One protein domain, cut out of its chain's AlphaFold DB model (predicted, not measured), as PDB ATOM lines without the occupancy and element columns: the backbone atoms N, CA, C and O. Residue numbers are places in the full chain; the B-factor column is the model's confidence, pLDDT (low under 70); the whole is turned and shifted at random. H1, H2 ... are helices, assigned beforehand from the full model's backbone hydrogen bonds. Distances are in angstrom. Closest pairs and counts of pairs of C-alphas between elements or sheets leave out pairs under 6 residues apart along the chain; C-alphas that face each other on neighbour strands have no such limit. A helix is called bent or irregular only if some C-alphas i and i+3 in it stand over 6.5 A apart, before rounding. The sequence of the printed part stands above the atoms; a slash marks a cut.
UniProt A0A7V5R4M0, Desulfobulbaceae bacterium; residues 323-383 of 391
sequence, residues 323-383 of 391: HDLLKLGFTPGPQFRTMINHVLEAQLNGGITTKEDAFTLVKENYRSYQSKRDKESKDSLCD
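This is residues 323 to 383 of the 391 residues of a protein of Desulfobulbaceae bacterium (UniProt A0A7V5R4M0). A long bent helix, H3, has a first arm, H3a, that crosses H2 at a steep angle in a small body, and a second arm, H3b, whose residues 374 to 383 stick out from that body and lengthen the outline. The short helix H1 is near H3a and has one close approach to H2. The printed part has 61 residues with three named helices, in the order H1, H2, H3, and no named strand; its class is all helix. It is loose, with a radius of gyration of the C-alphas of 13.6 A, and spans 48 by 19 by 17 A.

H3, residues 355 to 383, was assigned as one helix by its hydrogen bonds but is bent: C-alphas 365 and 368 are 8.3 A apart. H3a, residues 355 to 365, is 15.5 A long and begins at C-alpha 355 (138.442, 158.785, 137.366). H3b, residues 368 to 383, is 23.0 A long and ends at C-alpha 383 (142.116, 149.168, 99.615). H2, residues 335 to 348, is 19.7 A long. H1, residues 323 to 327, begins at C-alpha 323 (130.089, 156.075, 128.080).

H3a and H3b stand at a steep tilt of 65 degrees. H2 touches H3a with residues 339 to 343 alone; the closest C-alphas, of Val 343 and Ala 358, are 6.0 A apart. These two run opposite ways at a steep tilt of 56 degrees. H1 and H2 are close but not clearly touching, the closest C-alphas being those of Leu 325 and Phe 336, 7.5 A apart. H3b is apart from H1 and H2. Every O i to N i+4 pair is within hydrogen-bond range in H1, H2 and H3a, and 10 of 12 are in H3b.

Without residues 374 to 383, which stand free, the body spans 33 by 18 by 18 A. The printed part has no cut, and both links are short. Mean pLDDT of the printed part is 79.8; residues 368 to 383 are under 70.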
ATOM      1  N   HIS A 323     129.983 154.824 128.832       90.44
ATOM      2  CA  HIS A 323     130.089 156.075 128.080       90.44
ATOM      3  C   HIS A 323     131.490 156.690 128.174       90.44
ATOM      4  O   HIS A 323     131.998 157.235 127.196       90.44
ATOM      5  N   ASP A 324     132.151 156.549 129.321       91.38
ATOM      6  CA  ASP A 324     133.519 157.029 129.480       91.38
ATOM      7  C   ASP A 324     134.511 156.181 128.664       91.38
ATOM      8  O   ASP A 324     135.422 156.724 128.041       91.38
ATOM      9  N   LEU A 325     134.284 154.864 128.566       90.31
ATOM     10  CA  LEU A 325     135.058 153.986 127.675       90.31
ATOM     11  C   LEU A 325     134.910 154.374 126.194       90.31
ATOM     12  O   LEU A 325     135.887 154.314 125.447       90.31
ATOM     13  N   LEU A 326     133.725 154.831 125.773       89.31
ATOM     14  CA  LEU A 326     133.508 155.341 124.414       89.31
ATOM     15  C   LEU A 326     134.309 156.615 124.146       89.31
ATOM     16  O   LEU A 326     134.944 156.727 123.100       89.31
ATOM     17  N   LYS A 327     134.338 157.553 125.102       88.56
ATOM     18  CA  LYS A 327     135.161 158.773 125.001       88.56
ATOM     19  C   LYS A 327     136.656 158.468 124.911       88.56
ATOM     20  O   LYS A 327     137.399 159.223 124.297       88.56
ATOM     21  N   LEU A 328     137.089 157.350 125.492       84.94
ATOM     22  CA  LEU A 328     138.458 156.845 125.394       84.94
ATOM     23  C   LEU A 328     138.764 156.106 124.078       84.94
ATOM     24  O   LEU A 328     139.876 155.602 123.913       84.94
ATOM     25  N   GLY A 329     137.805 156.024 123.151       84.81
ATOM     26  CA  GLY A 329     137.987 155.411 121.836       84.81
ATOM     27  C   GLY A 329     137.818 153.889 121.803       84.81
ATOM     28  O   GLY A 329     138.162 153.272 120.798       84.81
ATOM     29  N   PHE A 330     137.294 153.264 122.866       86.00
ATOM     30  CA  PHE A 330     136.993 151.828 122.859       86.00
ATOM     31  C   PHE A 330     135.648 151.534 122.185       86.00
ATOM     32  O   PHE A 330     134.691 152.297 122.303       86.00
ATOM     33  N   THR A 331     135.547 150.386 121.514       82.06
ATOM     34  CA  THR A 331     134.322 149.954 120.828       82.06
ATOM     35  C   THR A 331     133.384 149.189 121.766       82.06
ATOM     36  O   THR A 331     133.863 148.301 122.485       82.06
ATOM     37  N   PRO A 332     132.060 149.456 121.738       85.88
ATOM     38  CA  PRO A 332     131.089 148.707 122.531       85.88
ATOM     39  C   PRO A 332     131.218 147.195 122.321       85.88
ATOM     40  O   PRO A 332     131.358 146.724 121.195       85.88
ATOM     41  N   GLY A 333     131.143 146.427 123.406       85.38
ATOM     42  CA  GLY A 333     131.164 144.967 123.345       85.38
ATOM     43  C   GLY A 333     131.286 144.319 124.726       85.38
ATOM     44  O   GLY A 333     131.394 145.029 125.732       85.38
ATOM     45  N   PRO A 334     131.299 142.974 124.805       86.31
ATOM     46  CA  PRO A 334     131.423 142.237 126.066       86.31
ATOM     47  C   PRO A 334     132.639 142.654 126.910       86.31
ATOM     48  O   PRO A 334     132.571 142.626 128.139       86.31
ATOM     49  N   GLN A 335     133.720 143.115 126.267       87.38
ATOM     50  CA  GLN A 335     134.928 143.608 126.932       87.38
ATOM     51  C   GLN A 335     134.692 144.819 127.843       87.38
ATOM     52  O   GLN A 335     135.438 144.994 128.803       87.38
ATOM     53  N   PHE A 336     133.642 145.622 127.613       91.50
ATOM     54  CA  PHE A 336     133.324 146.760 128.484       91.50
ATOM     55  C   PHE A 336     133.027 146.294 129.901       91.50
ATOM     56  O   PHE A 336     133.515 146.883 130.860       91.50
ATOM     57  N   ARG A 337     132.273 145.199 130.044       90.69
ATOM     58  CA  ARG A 337     131.992 144.623 131.359       90.69
ATOM     59  C   ARG A 337     133.282 144.173 132.038       90.69
ATOM     60  O   ARG A 337     133.446 144.424 133.223       90.69
ATOM     61  N   THR A 338     134.200 143.560 131.293       91.81
ATOM     62  CA  THR A 338     135.508 143.141 131.814       91.81
ATOM     63  C   THR A 338     136.336 144.335 132.288       91.81
ATOM     64  O   THR A 338     136.866 144.297 133.393       91.81
ATOM     65  N   MET A 339     136.399 145.411 131.499       93.06
ATOM     66  CA  MET A 339     137.129 146.636 131.850       93.06
ATOM     67  C   MET A 339     136.526 147.323 133.079       93.06
ATOM     68  O   MET A 339     137.248 147.657 134.012       93.06
ATOM     69  N   ILE A 340     135.200 147.492 133.107       93.75
ATOM     70  CA  ILE A 340     134.489 148.114 134.233       93.75
ATOM     71  C   ILE A 340     134.659 147.274 135.500       93.75
ATOM     72  O   ILE A 340     134.920 147.829 136.563       93.75
ATOM     73  N   ASN A 341     134.568 145.946 135.396       94.75
ATOM     74  CA  ASN A 341     134.822 145.057 136.525       94.75
ATOM     75  C   ASN A 341     136.272 145.168 137.010       94.75
ATOM     76  O   ASN A 341     136.481 145.249 138.212       94.75
ATOM     77  N   HIS A 342     137.260 145.229 136.114       94.44
ATOM     78  CA  HIS A 342     138.665 145.384 136.501       94.44
ATOM     79  C   HIS A 342     138.917 146.714 137.232       94.44
ATOM     80  O   HIS A 342     139.582 146.735 138.267       94.44
ATOM     81  N   VAL A 343     138.314 147.808 136.756       95.56
ATOM     82  CA  VAL A 343     138.343 149.101 137.459       95.56
ATOM     83  C   VAL A 343     137.665 148.997 138.820       95.56
ATOM     84  O   VAL A 343     138.236 149.434 139.815       95.56
ATOM     85  N   LEU A 344     136.481 148.386 138.893       96.19
ATOM     86  CA  LEU A 344     135.775 148.193 140.156       96.19
ATOM     87  C   LEU A 344     136.617 147.376 141.146       96.19
ATOM     88  O   LEU A 344     136.673 147.717 142.321       96.19
ATOM     89  N   GLU A 345     137.316 146.334 140.701       96.81
ATOM     90  CA  GLU A 345     138.203 145.545 141.557       96.81
ATOM     91  C   GLU A 345     139.385 146.363 142.083       96.81
ATOM     92  O   GLU A 345     139.689 146.297 143.277       96.81
ATOM     93  N   ALA A 346     140.034 147.151 141.222       95.69
ATOM     94  CA  ALA A 346     141.114 148.046 141.629       95.69
ATOM     95  C   ALA A 346     140.620 149.098 142.638       95.69
ATOM     96  O   ALA A 346     141.282 149.339 143.648       95.69
ATOM     97  N   GLN A 347     139.428 149.657 142.406       96.62
ATOM     98  CA  GLN A 347     138.774 150.630 143.281       96.62
ATOM     99  C   GLN A 347     138.428 150.018 144.643       96.62
ATOM    100  O   GLN A 347     138.790 150.569 145.679       96.62
ATOM    101  N   LEU A 348     137.784 148.848 144.661       95.81
ATOM    102  CA  LEU A 348     137.421 148.136 145.892       95.81
ATOM    103  C   LEU A 348     138.653 147.797 146.739       95.81
ATOM    104  O   LEU A 348     138.588 147.825 147.966       95.81
ATOM    105  N   ASN A 349     139.778 147.490 146.093       95.94
ATOM    106  CA  ASN A 349     141.037 147.183 146.767       95.94
ATOM    107  C   ASN A 349     141.820 148.431 147.214       95.94
ATOM    108  O   ASN A 349     142.883 148.276 147.812       95.94
ATOM    109  N   GLY A 350     141.318 149.640 146.940       92.94
ATOM    110  CA  GLY A 350     141.974 150.906 147.278       92.94
ATOM    111  C   GLY A 350     143.176 151.249 146.395       92.94
ATOM    112  O   GLY A 350     143.967 152.109 146.762       92.94
ATOM    113  N   GLY A 351     143.340 150.570 145.254       91.19
ATOM    114  CA  GLY A 351     144.437 150.821 144.315       91.19
ATOM    115  C   GLY A 351     144.219 152.045 143.426       91.19
ATOM    116  O   GLY A 351     145.183 152.580 142.893       91.19
ATOM    117  N   ILE A 352     142.969 152.486 143.275       94.62
ATOM    118  CA  ILE A 352     142.588 153.692 142.534       94.62
ATOM    119  C   ILE A 352     141.480 154.427 143.285       94.62
ATOM    120  O   ILE A 352     140.645 153.795 143.939       94.62
ATOM    121  N   THR A 353     141.457 155.755 143.181       92.31
ATOM    122  CA  THR A 353     140.442 156.584 143.861       92.31
ATOM    123  C   THR A 353     139.794 157.616 142.948       92.31
ATOM    124  O   THR A 353     138.700 158.088 143.253       92.31
ATOM    125  N   THR A 354     140.421 157.927 141.812       94.81
ATOM    126  CA  THR A 354     139.959 158.961 140.882       94.81
ATOM    127  C   THR A 354     139.568 158.388 139.518       94.81
ATOM    128  O   THR A 354     139.949 157.275 139.140       94.81
ATOM    129  N   LYS A 355     138.786 159.155 138.749       92.94
ATOM    130  CA  LYS A 355     138.442 158.785 137.366       92.94
ATOM    131  C   LYS A 355     139.682 158.747 136.474       92.94
ATOM    132  O   LYS A 355     139.767 157.904 135.585       92.94
ATOM    133  N   GLU A 356     140.639 159.629 136.726       92.19
ATOM    134  CA  GLU A 356     141.911 159.716 136.021       92.19
ATOM    135  C   GLU A 356     142.748 158.444 136.219       92.19
ATOM    136  O   GLU A 356     143.251 157.880 135.239       92.19
ATOM    137  N   ASP A 357     142.819 157.929 137.452       92.88
ATOM    138  CA  ASP A 357     143.474 156.648 137.753       92.88
ATOM    139  C   ASP A 357     142.815 155.504 136.969       92.88
ATOM    140  O   ASP A 357     143.487 154.676 136.354       92.88
ATOM    141  N   ALA A 358     141.478 155.480 136.945       92.06
ATOM    142  CA  ALA A 358     140.713 154.466 136.232       92.06
ATOM    143  C   ALA A 358     140.952 154.517 134.712       92.06
ATOM    144  O   ALA A 358     141.101 153.475 134.072       92.06
ATOM    145  N   PHE A 359     141.033 155.713 134.121       92.00
ATOM    146  CA  PHE A 359     141.371 155.876 132.705       92.00
ATOM    147  C   PHE A 359     142.784 155.409 132.386       92.00
ATOM    148  O   PHE A 359     142.988 154.756 131.361       92.00
ATOM    149  N   THR A 360     143.741 155.718 133.257       91.81
ATOM    150  CA  THR A 360     145.133 155.285 133.110       91.81
ATOM    151  C   THR A 360     145.219 153.761 133.147       91.81
ATOM    152  O   THR A 360     145.719 153.154 132.199       91.81
ATOM    153  N   LEU A 361     144.590 153.138 134.148       92.19
ATOM    154  CA  LEU A 361     144.533 151.685 134.306       92.19
ATOM    155  C   LEU A 361     143.946 150.984 133.071       92.19
ATOM    156  O   LEU A 361     144.473 149.963 132.619       92.19
ATOM    157  N   VAL A 362     142.854 151.518 132.514       91.69
ATOM    158  CA  VAL A 362     142.218 150.943 131.320       91.69
ATOM    159  C   VAL A 362     143.096 151.124 130.085       91.69
ATOM    160  O   VAL A 362     143.264 150.176 129.316       91.69
ATOM    161  N   LYS A 363     143.676 152.313 129.885       88.75
ATOM    162  CA  LYS A 363     144.573 152.561 128.752       88.75
ATOM    163  C   LYS A 363     145.751 151.602 128.781       88.75
ATOM    164  O   LYS A 363     146.016 150.991 127.759       88.75
ATOM    165  N   GLU A 364     146.426 151.436 129.913       88.44
ATOM    166  CA  GLU A 364     147.615 150.583 130.029       88.44
ATOM    167  C   GLU A 364     147.316 149.104 129.771       88.44
ATOM    168  O   GLU A 364     148.012 148.464 128.984       88.44
ATOM    169  N   ASN A 365     146.249 148.573 130.371       87.00
ATOM    170  CA  ASN A 365     145.953 147.140 130.314       87.00
ATOM    171  C   ASN A 365     145.211 146.699 129.044       87.00
ATOM    172  O   ASN A 365     145.178 145.507 128.742       87.00
ATOM    173  N   TYR A 366     144.614 147.632 128.294       85.75
ATOM    174  CA  TYR A 366     143.781 147.301 127.134       85.75
ATOM    175  C   TYR A 366     144.166 148.036 125.838       85.75
ATOM    176  O   TYR A 366     143.370 148.039 124.898       85.75
ATOM    177  N   ARG A 367     145.388 148.590 125.719       74.69
ATOM    178  CA  ARG A 367     145.882 149.252 124.481       74.69
ATOM    179  C   ARG A 367     145.653 148.434 123.205       74.69
ATOM    180  O   ARG A 367     145.319 148.989 122.162       74.69
ATOM    181  N   SER A 368     145.801 147.111 123.272       65.25
ATOM    182  CA  SER A 368     145.633 146.213 122.120       65.25
ATOM    183  C   SER A 368     144.219 146.230 121.522       65.25
ATOM    184  O   SER A 368     144.056 145.959 120.332       65.25
ATOM    185  N   TYR A 369     143.202 146.604 122.304       61.31
ATOM    186  CA  TYR A 369     141.817 146.729 121.844       61.31
ATOM    187  C   TYR A 369     141.523 148.062 121.145       61.31
ATOM    188  O   TYR A 369     140.548 148.135 120.406       61.31
ATOM    189  N   GLN A 370     142.365 149.086 121.324       56.81
ATOM    190  CA  GLN A 370     142.327 150.303 120.500       56.81
ATOM    191  C   GLN A 370     142.970 150.046 119.124       56.81
ATOM    192  O   GLN A 370     142.433 150.446 118.095       56.81
ATOM    193  N   SER A 371     144.072 149.285 119.093       48.75
ATOM    194  CA  SER A 371     144.879 149.041 117.884       48.75
ATOM    195  C   SER A 371     144.229 148.118 116.838       48.75
ATOM    196  O   SER A 371     144.587 148.198 115.661       48.75
ATOM    197  N   LYS A 372     143.237 147.286 117.200       50.25
ATOM    198  CA  LYS A 372     142.462 146.523 116.197       50.25
ATOM    199  C   LYS A 372     141.779 147.438 115.175       50.25
ATOM    200  O   LYS A 372     141.670 147.058 114.017       50.25
ATOM    201  N   ARG A 373     141.436 148.669 115.570       44.53
ATOM    202  CA  ARG A 373     140.891 149.682 114.666       44.53
ATOM    203  C   ARG A 373     141.964 150.373 113.826       44.53
ATOM    204  O   ARG A 373     141.670 150.697 112.687       44.53
ATOM    205  N   ASP A 374     143.191 150.549 114.317       43.78
ATOM    206  CA  ASP A 374     144.280 151.111 113.498       43.78
ATOM    207  C   ASP A 374     144.714 150.152 112.386       43.78
ATOM    208  O   ASP A 374     145.136 150.606 111.329       43.78
ATOM    209  N   LYS A 375     144.594 148.834 112.599       44.91
ATOM    210  CA  LYS A 375     144.799 147.833 111.540       44.91
ATOM    211  C   LYS A 375     143.602 147.738 110.594       44.91
ATOM    212  O   LYS A 375     143.794 147.908 109.401       44.91
ATOM    213  N   GLU A 376     142.375 147.593 111.101       45.16
ATOM    214  CA  GLU A 376     141.178 147.502 110.241       45.16
ATOM    215  C   GLU A 376     140.868 148.813 109.487       45.16
ATOM    216  O   GLU A 376     140.357 148.771 108.370       45.16
ATOM    217  N   SER A 377     141.219 149.982 110.043       45.72
ATOM    218  CA  SER A 377     141.082 151.281 109.354       45.72
ATOM    219  C   SER A 377     142.234 151.559 108.383       45.72
ATOM    220  O   SER A 377     142.016 152.228 107.382       45.72
ATOM    221  N   LYS A 378     143.455 151.051 108.629       45.94
ATOM    222  CA  LYS A 378     144.552 151.139 107.644       45.94
ATOM    223  C   LYS A 378     144.355 150.185 106.475       45.94
ATOM    224  O   LYS A 378     144.630 150.588 105.354       45.94
ATOM    225  N   ASP A 379     143.858 148.975 106.716       46.47
ATOM    226  CA  ASP A 379     143.591 148.013 105.644       46.47
ATOM    227  C   ASP A 379     142.450 148.511 104.732       46.47
ATOM    228  O   ASP A 379     142.560 148.425 103.515       46.47
ATOM    229  N   SER A 380     141.429 149.181 105.285       45.50
ATOM    230  CA  SER A 380     140.348 149.797 104.488       45.50
ATOM    231  C   SER A 380     140.733 151.094 103.754       45.50
ATOM    232  O   SER A 380     140.164 151.375 102.702       45.50
ATOM    233  N   LEU A 381     141.710 151.867 104.248       46.88
ATOM    234  CA  LEU A 381     142.295 153.003 103.513       46.88
ATOM    235  C   LEU A 381     143.270 152.549 102.408       46.88
ATOM    236  O   LEU A 381     143.316 153.167 101.348       46.88
ATOM    237  N   CYS A 382     144.006 151.453 102.620       45.75
ATOM    238  CA  CYS A 382     144.928 150.886 101.628       45.75
ATOM    239  C   CYS A 382     144.181 150.240 100.442       45.75
ATOM    240  O   CYS A 382     144.666 150.280  99.311       45.75
ATOM    241  N   ASP A 383     142.981 149.698 100.678       47.84
ATOM    242  CA  ASP A 383     142.116 149.168  99.615       47.84
ATOM    243  C   ASP A 383     141.463 150.286  98.772       47.84
ATOM    244  O   ASP A 383     141.333 150.134  97.560       47.84
TER     245      ASP A 383